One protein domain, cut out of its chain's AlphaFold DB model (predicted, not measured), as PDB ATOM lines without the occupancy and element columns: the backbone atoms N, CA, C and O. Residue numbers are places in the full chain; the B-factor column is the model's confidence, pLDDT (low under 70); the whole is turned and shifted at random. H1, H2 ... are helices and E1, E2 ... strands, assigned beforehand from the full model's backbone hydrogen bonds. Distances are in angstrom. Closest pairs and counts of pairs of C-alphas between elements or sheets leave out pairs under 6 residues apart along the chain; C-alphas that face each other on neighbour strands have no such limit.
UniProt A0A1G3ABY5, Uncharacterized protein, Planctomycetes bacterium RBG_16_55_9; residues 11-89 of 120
ATOM      1  N   TYR A  11     142.962 144.978 126.516       83.31
ATOM      2  CA  TYR A  11     143.970 145.020 127.563       83.31
ATOM      3  C   TYR A  11     144.226 143.626 128.120       83.31
ATOM      4  O   TYR A  11     143.319 142.802 128.223       83.31
ATOM      5  N   ALA A  12     145.469 143.380 128.502       81.25
ATOM      6  CA  ALA A  12     145.801 142.317 129.431       81.25
ATOM      7  C   ALA A  12     146.039 142.956 130.801       81.25
ATOM      8  O   ALA A  12     146.833 143.894 130.914       81.25
ATOM      9  N   ALA A  13     145.332 142.475 131.819       76.94
ATOM     10  CA  ALA A  13     145.559 142.831 133.208       76.94
ATOM     11  C   ALA A  13     146.582 141.855 133.792       76.94
ATOM     12  O   ALA A  13     146.389 140.641 133.802       76.94
ATOM     13  N   ALA A  14     147.706 142.394 134.250       63.66
ATOM     14  CA  ALA A  14     148.816 141.598 134.753       63.66
ATOM     15  C   ALA A  14     148.631 141.171 136.217       63.66
ATOM     16  O   ALA A  14     149.378 140.316 136.686       63.66
ATOM     17  N   LYS A  15     147.682 141.790 136.941       67.62
ATOM     18  CA  LYS A  15     147.349 141.460 138.331       67.62
ATOM     19  C   LYS A  15     146.005 142.095 138.721       67.62
ATOM     20  O   LYS A  15     145.883 143.321 138.659       67.62
ATOM     21  N   SER A  16     145.027 141.280 139.109       70.62
ATOM     22  CA  SER A  16     143.771 141.711 139.737       70.62
ATOM     23  C   SER A  16     143.764 141.309 141.217       70.62
ATOM     24  O   SER A  16     144.261 140.244 141.586       70.62
ATOM     25  N   LEU A  17     143.274 142.190 142.085       77.00
ATOM     26  CA  LEU A  17     142.935 141.852 143.468       77.00
ATOM     27  C   LEU A  17     141.620 141.047 143.496       77.00
ATOM     28  O   LEU A  17     140.899 140.981 142.501       77.00
ATOM     29  N   HIS A  18     141.297 140.424 144.634       75.81
ATOM     30  CA  HIS A  18     140.076 139.612 144.784       75.81
ATOM     31  C   HIS A  18     138.776 140.399 144.561       75.81
ATOM     32  O   HIS A  18     137.764 139.814 144.191       75.81
ATOM     33  N   ASP A  19     138.819 141.710 144.776       76.62
ATOM     34  CA  ASP A  19     137.733 142.660 144.527       76.62
ATOM     35  C   ASP A  19     137.636 143.089 143.048       76.62
ATOM     36  O   ASP A  19     136.760 143.865 142.683       76.62
ATOM     37  N   GLY A  20     138.530 142.600 142.182       76.81
ATOM     38  CA  GLY A  20     138.602 142.983 140.776       76.81
ATOM     39  C   GLY A  20     139.421 144.248 140.505       76.81
ATOM     40  O   GLY A  20     139.471 144.687 139.354       76.81
ATOM     41  N   THR A  21     140.100 144.837 141.494       83.62
ATOM     42  CA  THR A  21     140.970 146.003 141.271       83.62
ATOM     43  C   THR A  21     142.190 145.618 140.436       83.62
ATOM     44  O   THR A  21     142.943 144.709 140.789       83.62
ATOM     45  N   ILE A  22     142.429 146.327 139.332       86.38
ATOM     46  CA  ILE A  22     143.567 146.080 138.437       86.38
ATOM     47  C   ILE A  22     144.787 146.845 138.946       86.38
ATOM     48  O   ILE A  22     144.741 148.066 139.077       86.38
ATOM     49  N   LEU A  23     145.898 146.150 139.182       81.75
ATOM     50  CA  LEU A  23     147.140 146.779 139.647       81.75
ATOM     51  C   LEU A  23     148.057 147.191 138.494       81.75
ATOM     52  O   LEU A  23     148.787 148.163 138.611       81.75
ATOM     53  N   ALA A  24     148.015 146.466 137.377       81.88
ATOM     54  CA  ALA A  24     148.777 146.795 136.178       81.88
ATOM     55  C   ALA A  24     148.061 146.263 134.936       81.88
ATOM     56  O   ALA A  24     147.536 145.145 134.941       81.88
ATOM     57  N   ALA A  25     148.063 147.044 133.857       85.38
ATOM     58  CA  ALA A  25     147.482 146.639 132.583       85.38
ATOM     59  C   ALA A  25     148.262 147.202 131.399       85.38
ATOM     60  O   ALA A  25     148.823 148.291 131.461       85.38
ATOM     61  N   PHE A  26     148.267 146.477 130.286       83.38
ATOM     62  CA  PHE A  26     148.918 146.913 129.055       83.38
ATOM     63  C   PHE A  26     148.034 146.634 127.837       83.38
ATOM     64  O   PHE A  26     147.220 145.705 127.856       83.38
ATOM     65  N   PRO A  27     148.145 147.451 126.773       83.75
ATOM     66  CA  PRO A  27     147.342 147.265 125.580       83.75
ATOM     67  C   PRO A  27     147.821 146.027 124.827       83.75
ATOM     68  O   PRO A  27     149.017 145.822 124.620       83.75
ATOM     69  N   VAL A  28     146.871 145.228 124.365       83.75
ATOM     70  CA  VAL A  28     147.121 144.033 123.563       83.75
ATOM     71  C   VAL A  28     146.258 144.049 122.312       83.75
ATOM     72  O   VAL A  28     145.247 144.751 122.207       83.75
ATOM     73  N   ARG A  29     146.665 143.262 121.315       82.88
ATOM     74  CA  ARG A  29     145.802 142.997 120.163       82.88
ATOM     75  C   ARG A  29     144.636 142.125 120.612       82.88
ATOM     76  O   ARG A  29     144.815 141.227 121.429       82.88
ATOM     77  N   LYS A  30     143.456 142.360 120.031       84.56
ATOM     78  CA  LYS A  30     142.298 141.487 120.244       84.56
ATOM     79  C   LYS A  30     142.686 140.039 119.903       84.56
ATOM     80  O   LYS A  30     143.151 139.815 118.780       84.56
ATOM     81  N   PRO A  31     142.469 139.070 120.808       84.38
ATOM     82  CA  PRO A  31     142.727 137.669 120.508       84.38
ATOM     83  C   PRO A  31     141.899 137.197 119.307       84.38
ATOM     84  O   PRO A  31     140.757 137.624 119.103       84.38
ATOM     85  N   ALA A  32     142.466 136.313 118.486       86.56
ATOM     86  CA  ALA A  32     141.758 135.773 117.332       86.56
ATOM     87  C   ALA A  32     140.542 134.933 117.784       86.56
ATOM     88  O   ALA A  32     140.622 134.258 118.811       86.56
ATOM     89  N   PRO A  33     139.437 134.874 117.013       86.88
ATOM     90  CA  PRO A  33     138.245 134.110 117.400       86.88
ATOM     91  C   PRO A  33     138.518 132.631 117.706       86.88
ATOM     92  O   PRO A  33     137.890 132.055 118.593       86.88
ATOM     93  N   LYS A  34     139.476 132.016 116.997       89.12
ATOM     94  CA  LYS A  34     139.919 130.637 117.259       89.12
ATOM     95  C   LYS A  34     140.565 130.507 118.644       89.12
ATOM     96  O   LYS A  34     140.229 129.584 119.379       89.12
ATOM     97  N   THR A  35     141.435 131.449 119.008       84.94
ATOM     98  CA  THR A  35     142.090 131.519 120.323       84.94
ATOM     99  C   THR A  35     141.069 131.739 121.432       84.94
ATOM    100  O   THR A  35     141.073 130.998 122.406       84.94
ATOM    101  N   ILE A  36     140.118 132.662 121.234       85.12
ATOM    102  CA  ILE A  36     139.052 132.947 122.208       85.12
ATOM    103  C   ILE A  36     138.275 131.679 122.567       85.12
ATOM    104  O   ILE A  36     138.075 131.389 123.743       85.12
ATOM    105  N   LYS A  37     137.873 130.896 121.558       85.69
ATOM    106  CA  LYS A  37     137.151 129.637 121.780       85.69
ATOM    107  C   LYS A  37     138.022 128.577 122.458       85.69
ATOM    108  O   LYS A  37     137.549 127.910 123.370       85.69
ATOM    109  N   ARG A  38     139.276 128.421 122.016       88.88
ATOM    110  CA  ARG A  38     140.202 127.396 122.525       88.88
ATOM    111  C   ARG A  38     140.590 127.635 123.985       88.88
ATOM    112  O   ARG A  38     140.580 126.700 124.773       88.88
ATOM    113  N   GLU A  39     140.916 128.875 124.325       82.75
ATOM    114  CA  GLU A  39     141.414 129.274 125.648       82.75
ATOM    115  C   GLU A  39     140.296 129.765 126.575       82.75
ATOM    116  O   GLU A  39     140.558 130.170 127.702       82.75
ATOM    117  N   LYS A  40     139.037 129.721 126.112       84.69
ATOM    118  CA  LYS A  40     137.855 130.211 126.839       84.69
ATOM    119  C   LYS A  40     138.032 131.648 127.350       84.69
ATOM    120  O   LYS A  40     137.553 131.995 128.429       84.69
ATOM    121  N   ILE A  41     138.694 132.487 126.553       84.62
ATOM    122  CA  ILE A  41     138.936 133.895 126.878       84.62
ATOM    123  C   ILE A  41     137.597 134.628 126.970       84.62
ATOM    124  O   ILE A  41     136.799 134.604 126.031       84.62
ATOM    125  N   ARG A  42     137.375 135.327 128.083       85.25
ATOM    126  CA  ARG A  42     136.262 136.266 128.244       85.25
ATOM    127  C   ARG A  42     136.814 137.681 128.172       85.25
ATOM    128  O   ARG A  42     137.759 138.007 128.878       85.25
ATOM    129  N   ILE A  43     136.245 138.485 127.276       85.88
ATOM    130  CA  ILE A  43     136.549 139.913 127.179       85.88
ATOM    131  C   ILE A  43     135.474 140.637 127.981       85.88
ATOM    132  O   ILE A  43     134.292 140.462 127.685       85.88
ATOM    133  N   ASP A  44     135.879 141.402 128.988       86.12
ATOM    134  CA  ASP A  44     134.951 142.168 129.818       86.12
ATOM    135  C   ASP A  44     134.447 143.451 129.120       86.12
ATOM    136  O   ASP A  44     134.849 143.795 128.002       86.12
ATOM    137  N   GLU A  45     133.564 144.189 129.795       84.62
ATOM    138  CA  GLU A  45     133.014 145.462 129.304       84.62
ATOM    139  C   GLU A  45     134.061 146.580 129.149       84.62
ATOM    140  O   GLU A  45     133.833 147.574 128.451       84.62
ATOM    141  N   ASP A  46     135.212 146.445 129.804       84.56
ATOM    142  CA  ASP A  46     136.308 147.406 129.751       84.56
ATOM    143  C   ASP A  46     137.377 147.039 128.711       84.56
ATOM    144  O   ASP A  46     138.259 147.857 128.423       84.56
ATOM    145  N   GLY A  47     137.236 145.881 128.063       82.75
ATOM    146  CA  GLY A  47     138.127 145.363 127.031       82.75
ATOM    147  C   GLY A  47     139.287 144.525 127.572       82.75
ATOM    148  O   GLY A  47     140.215 144.236 126.813       82.75
ATOM    149  N   VAL A  48     139.270 144.138 128.848       85.62
ATOM    150  CA  VAL A  48     140.251 143.233 129.454       85.62
ATOM    151  C   VAL A  48     139.973 141.813 128.971       85.62
ATOM    152  O   VAL A  48     138.872 141.296 129.142       85.62
ATOM    153  N   CYS A  49     140.956 141.192 128.317       85.44
ATOM    154  CA  CYS A  49     140.828 139.856 127.731       85.44
ATOM    155  C   CYS A  49     141.682 138.789 128.421       85.44
ATOM    156  O   CYS A  49     141.434 137.603 128.247       85.44
ATOM    157  N   HIS A  50     142.694 139.185 129.183       80.25
ATOM    158  CA  HIS A  50     143.500 138.262 129.973       80.25
ATOM    159  C   HIS A  50     143.688 138.848 131.361       80.25
ATOM    160  O   HIS A  50     144.044 140.020 131.475       80.25
ATOM    161  N   GLU A  51     143.480 138.027 132.383       74.19
ATOM    162  CA  GLU A  51     143.860 138.328 133.758       74.19
ATOM    163  C   GLU A  51     144.912 137.314 134.187       74.19
ATOM    164  O   GLU A  51     144.673 136.105 134.178       74.19
ATOM    165  N   TYR A  52     146.101 137.803 134.515       70.06
ATOM    166  CA  TYR A  52     147.173 136.973 135.039       70.06
ATOM    167  C   TYR A  52     147.187 137.090 136.566       70.06
ATOM    168  O   TYR A  52     147.258 138.187 137.114       70.06
ATOM    169  N   ALA A  53     147.103 135.949 137.259       58.69
ATOM    170  CA  ALA A  53     147.107 135.896 138.724       58.69
ATOM    171  C   ALA A  53     148.488 136.212 139.330       58.69
ATOM    172  O   ALA A  53     148.588 136.616 140.488       58.69
ATOM    173  N   SER A  54     149.563 136.052 138.552       54.31
ATOM    174  CA  SER A  54     150.914 136.432 138.956       54.31
ATOM    175  C   SER A  54     151.477 137.481 138.014       54.31
ATOM    176  O   SER A  54     151.261 137.412 136.803       54.31
ATOM    177  N   ALA A  55     152.303 138.374 138.563       47.88
ATOM    178  CA  ALA A  55     153.196 139.182 137.756       47.88
ATOM    179  C   ALA A  55     154.066 138.227 136.927       47.88
ATOM    180  O   ALA A  55     154.936 137.543 137.463       47.88
ATOM    181  N   GLY A  56     153.773 138.097 135.633       49.53
ATOM    182  CA  GLY A  56     154.658 137.376 134.732       49.53
ATOM    183  C   GLY A  56     156.058 137.992 134.801       49.53
ATOM    184  O   GLY A  56     156.208 139.170 135.130       49.53
ATOM    185  N   LYS A  57     157.080 137.215 134.427       47.94
ATOM    186  CA  LYS A  57     158.473 137.676 134.234       47.94
ATOM    187  C   LYS A  57     158.604 138.976 133.412       47.94
ATOM    188  O   LYS A  57     159.651 139.602 133.427       47.94
ATOM    189  N   GLU A  58     157.558 139.386 132.698       50.28
ATOM    190  CA  GLU A  58     157.496 140.624 131.918       50.28
ATOM    191  C   GLU A  58     157.385 141.912 132.759       50.28
ATOM    192  O   GLU A  58     157.656 142.989 132.234       50.28
ATOM    193  N   LEU A  59     157.005 141.831 134.043       50.62
ATOM    194  CA  LEU A  59     156.941 142.989 134.952       50.62
ATOM    195  C   LEU A  59     158.243 143.239 135.730       50.62
ATOM    196  O   LEU A  59     158.363 144.269 136.384       50.62
ATOM    197  N   SER A  60     159.212 142.318 135.685       50.59
ATOM    198  CA  SER A  60     160.459 142.413 136.461       50.59
ATOM    199  C   SER A  60     161.600 143.129 135.733       50.59
ATOM    200  O   SER A  60     162.740 143.063 136.187       50.59
ATOM    201  N   ASP A  61     161.337 143.768 134.592       54.16
ATOM    202  CA  ASP A  61     162.383 144.446 133.828       54.16
ATOM    203  C   ASP A  61     162.607 145.876 134.350       54.16
ATOM    204  O   ASP A  61     161.871 146.812 134.031       54.16
ATOM    205  N   VAL A  62     163.629 146.018 135.198       50.97
ATOM    206  CA  VAL A  62     163.976 147.228 135.967       50.97
ATOM    207  C   VAL A  62     164.391 148.405 135.067       50.97
ATOM    208  O   VAL A  62     164.323 149.557 135.483       50.97
ATOM    209  N   TYR A  63     164.743 148.160 133.800       55.28
ATOM    210  CA  TYR A  63     165.171 149.205 132.858       55.28
ATOM    211  C   TYR A  63     164.019 149.966 132.174       55.28
ATOM    212  O   TYR A  63     164.254 150.788 131.290       55.28
ATOM    213  N   ASN A  64     162.768 149.712 132.567       59.00
ATOM    214  CA  ASN A  64     161.574 150.153 131.843       59.00
ATOM    215  C   ASN A  64     160.615 151.023 132.689       59.00
ATOM    216  O   ASN A  64     159.393 150.901 132.574       59.00
ATOM    217  N   GLU A  65     161.128 151.955 133.503       59.00
ATOM    218  CA  GLU A  65     160.310 152.858 134.345       59.00
ATOM    219  C   GLU A  65     159.185 153.581 133.577       59.00
ATOM    220  O   GLU A  65     158.064 153.733 134.068       59.00
ATOM    221  N   THR A  66     159.438 154.004 132.333       61.09
ATOM    222  CA  THR A  66     158.419 154.660 131.495       61.09
ATOM    223  C   THR A  66     157.272 153.710 131.132       61.09
ATOM    224  O   THR A  66     156.117 154.131 131.036       61.09
ATOM    225  N   ARG A  67     157.568 152.417 130.967       67.94
ATOM    226  CA  ARG A  67     156.576 151.375 130.679       67.94
ATOM    227  C   ARG A  67     155.718 151.082 131.908       67.94
ATOM    228  O   ARG A  67     154.514 150.905 131.742       67.94
ATOM    229  N   MET A  68     156.303 151.116 133.109       70.12
ATOM    230  CA  MET A  68     155.560 150.978 134.368       70.12
ATOM    231  C   MET A  68     154.551 152.115 134.550       70.12
ATOM    232  O   MET A  68     153.360 151.855 134.689       70.12
ATOM    233  N   ARG A  69     154.973 153.379 134.386       74.31
ATOM    234  CA  ARG A  69     154.047 154.529 134.477       74.31
ATOM    235  C   ARG A  69     152.887 154.428 133.490       74.31
ATOM    236  O   ARG A  69     151.753 154.773 133.811       74.31
ATOM    237  N   PHE A  70     153.154 153.962 132.270       78.06
ATOM    238  CA  PHE A  70     152.104 153.772 131.272       78.06
ATOM    239  C   PHE A  70     151.106 152.678 131.680       78.06
ATOM    240  O   PHE A  70     149.902 152.846 131.479       78.06
ATOM    241  N   GLN A  71     151.586 151.589 132.287       83.38
ATOM    242  CA  GLN A  71     150.735 150.522 132.810       83.38
ATOM    243  C   GLN A  71     149.866 151.000 133.976       83.38
ATOM    244  O   GLN A  71     148.668 150.711 133.993       83.38
ATOM    245  N   ASP A  72     150.430 151.800 134.882       82.56
ATOM    246  CA  ASP A  72     149.711 152.377 136.023       82.56
ATOM    247  C   ASP A  72     148.603 153.331 135.566       82.56
ATOM    248  O   ASP A  72     147.483 153.299 136.078       82.56
ATOM    249  N   ILE A  73     148.875 154.154 134.547       85.69
ATOM    250  CA  ILE A  73     147.875 155.060 133.963       85.69
ATOM    251  C   ILE A  73     146.710 154.266 133.362       85.69
ATOM    252  O   ILE A  73     145.550 154.662 133.508       85.69
ATOM    253  N   ILE A  74     146.990 153.157 132.673       86.75
ATOM    254  CA  ILE A  74     145.941 152.301 132.110       86.75
ATOM    255  C   ILE A  74     145.144 151.634 133.227       86.75
ATOM    256  O   ILE A  74     143.915 151.696 133.194       86.75
ATOM    257  N   ALA A  75     145.816 151.045 134.216       88.19
ATOM    258  CA  ALA A  75     145.170 150.405 135.358       88.19
ATOM    259  C   ALA A  75     144.259 151.390 136.103       88.19
ATOM    260  O   ALA A  75     143.077 151.114 136.297       88.19
ATOM    261  N   THR A  76     144.761 152.595 136.387       90.50
ATOM    262  CA  THR A  76     143.986 153.680 137.004       90.50
ATOM    263  C   THR A  76     142.748 154.005 136.178       90.50
ATOM    264  O   THR A  76     141.646 154.036 136.711       90.50
ATOM    265  N   ARG A  77     142.884 154.182 134.857       89.88
ATOM    266  CA  ARG A  77     141.737 154.473 133.980       89.88
ATOM    267  C   ARG A  77     140.694 153.357 133.975       89.88
ATOM    268  O   ARG A  77     139.504 153.662 133.917       89.88
ATOM    269  N   LEU A  78     141.116 152.094 133.996       90.31
ATOM    270  CA  LEU A  78     140.200 150.953 134.055       90.31
ATOM    271  C   LEU A  78     139.460 150.927 135.397       90.31
ATOM    272  O   LEU A  78     138.233 150.879 135.404       90.31
ATOM    273  N   ASN A  79     140.181 151.074 136.509       91.56
ATOM    274  CA  ASN A  79     139.589 151.110 137.846       91.56
ATOM    275  C   ASN A  79     138.627 152.292 138.009       91.56
ATOM    276  O   ASN A  79     137.521 152.116 138.503       91.56
ATOM    277  N   THR A  80     138.986 153.486 137.523       92.31
ATOM    278  CA  THR A  80     138.089 154.650 137.555       92.31
ATOM    279  C   THR A  80     136.816 154.401 136.750       92.31
ATOM    280  O   THR A  80     135.731 154.754 137.203       92.31
ATOM    281  N   ARG A  81     136.907 153.770 135.571       90.56
ATOM    282  CA  ARG A  81     135.715 153.410 134.784       90.56
ATOM    283  C   ARG A  81     134.825 152.415 135.523       90.56
ATOM    284  O   ARG A  81     133.613 152.612 135.522       90.56
ATOM    285  N   ARG A  82     135.411 151.394 136.154       90.56
ATOM    286  CA  ARG A  82     134.679 150.407 136.963       90.56
ATOM    287  C   ARG A  82     133.998 151.066 138.161       90.56
ATOM    288  O   ARG A  82     132.791 150.930 138.294       90.56
ATOM    289  N   ALA A  83     134.718 151.893 138.918       91.81
ATOM    290  CA  ALA A  83     134.162 152.634 140.049       91.81
ATOM    291  C   ALA A  83     133.005 153.557 139.626       91.81
ATOM    292  O   ALA A  83     131.949 153.566 140.249       91.81
ATOM    293  N   ILE A  84     133.161 154.308 138.527       91.25
ATOM    294  CA  ILE A  84     132.072 155.140 137.991       91.25
ATOM    295  C   ILE A  84     130.878 154.270 137.587       91.25
ATOM    296  O   ILE A  84     129.743 154.621 137.898       91.25
ATOM    297  N   ARG A  85     131.112 153.139 136.912       90.38
ATOM    298  CA  ARG A  85     130.048 152.208 136.518       90.38
ATOM    299  C   ARG A  85     129.292 151.697 137.746       90.38
ATOM    300  O   ARG A  85     128.067 151.744 137.747       90.38
ATOM    301  N   GLU A  86     130.004 151.262 138.778       91.00
ATOM    302  CA  GLU A  86     129.422 150.761 140.028       91.00
ATOM    303  C   GLU A  86     128.628 151.832 140.780       91.00
ATOM    304  O   GLU A  86     127.574 151.528 141.328       91.00
ATOM    305  N   MET A  87     129.067 153.093 140.759       91.62
ATOM    306  CA  MET A  87     128.321 154.196 141.378       91.62
ATOM    307  C   MET A  87     127.079 154.606 140.571       91.62
ATOM    308  O   MET A  87     126.057 154.989 141.142       91.62
ATOM    309  N   VAL A  88     127.158 154.563 139.238       93.50
ATOM    310  CA  VAL A  88     126.141 155.157 138.356       93.50
ATOM    311  C   VAL A  88     125.089 154.146 137.900       93.50
ATOM    312  O   VAL A  88     123.906 154.484 137.897       93.50
ATOM    313  N   LEU A  89     125.470 152.917 137.527       90.44
ATOM    314  CA  LEU A  89     124.518 151.928 137.001       90.44
ATOM    315  C   LEU A  89     123.373 151.611 137.973       90.44
ATOM    316  O   LEU A  89     122.232 151.625 137.517       90.44
TER     317      LEU A  89
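What this domain is: This is residues 11 to 89 of the 120 residues of an uncharacterized protein of Planctomycetes bacterium RBG_16_55_9 (UniProt A0A1G3ABY5). A long helix, H2, lies across one face of a small three-stranded sheet, and its last residues, 84 to 89, stick out beyond the sheet. A short helix, H1, sits away from both H2 and the sheet, in the stretch that leads from E2 to E3, and a long loop joins E3 to H2. The printed part has 79 residues, with three named strands and two named helices in the order E1, E2, H1, E3, H2. The sheet runs E2, E1, E3 and is mixed; the class is mixed, helices and strands. The whole is compact, with a radius of gyration of the C-alphas of 13.3 A and spans of 37 by 35 by 21 A.

Where its parts are: Find C-alpha 11 at (143.970, 145.020, 127.563), where strand E1 begins; it covers residues 11 to 16 and is 12.6 A long. Next comes E2, residues 22 to 28, 15.4 A from first to last C-alpha. H1 is residues 33 to 39, 10.1 A long, beginning at C-alpha 33 at (138.245, 134.110, 117.400). E3 is residues 48 to 51, 7.5 A long. H2 takes residues 65 to 89, 35.9 A long, and ends at C-alpha 89 at (124.518, 151.928, 137.001).

How they stand to each other: Start at the sheet, where E1 is the inner strand and E2 and E3 are the edge strands. E1 and E2 form a hairpin, antiparallel at 160 degrees; look for N 14 and O 24, 2.8 A apart, within hydrogen-bond range. E1 and E3 are parallel at 37 degrees, with N 13 and O 50 within hydrogen-bond range at 2.8 A. H2 is on the sheet at a height of 9.1 A, over E2 and E1, and runs across the strands, at 81 degrees to E1 on the local plane. The closest C-alphas of E2 and H2 are those of Ala 25 and Gln 71, 5.1 A apart. H1 is not on the sheet, and it is apart from E1 and from H2. In H1 and H2 every O i to N i+4 pair is within hydrogen-bond range.

The domain as a whole: The two C-alphas farthest apart are those of Tyr 63 and Leu 89, 41.0 A. The printed part has no cut. The link from E3 to H2, residues 52 to 64, is long; residues 60 to 66 stand free, of which 65 and 66 belong to H2. The mean pLDDT of the printed part is 78.2; 17 residues are under 70, namely 14 to 15 and 53 to 67.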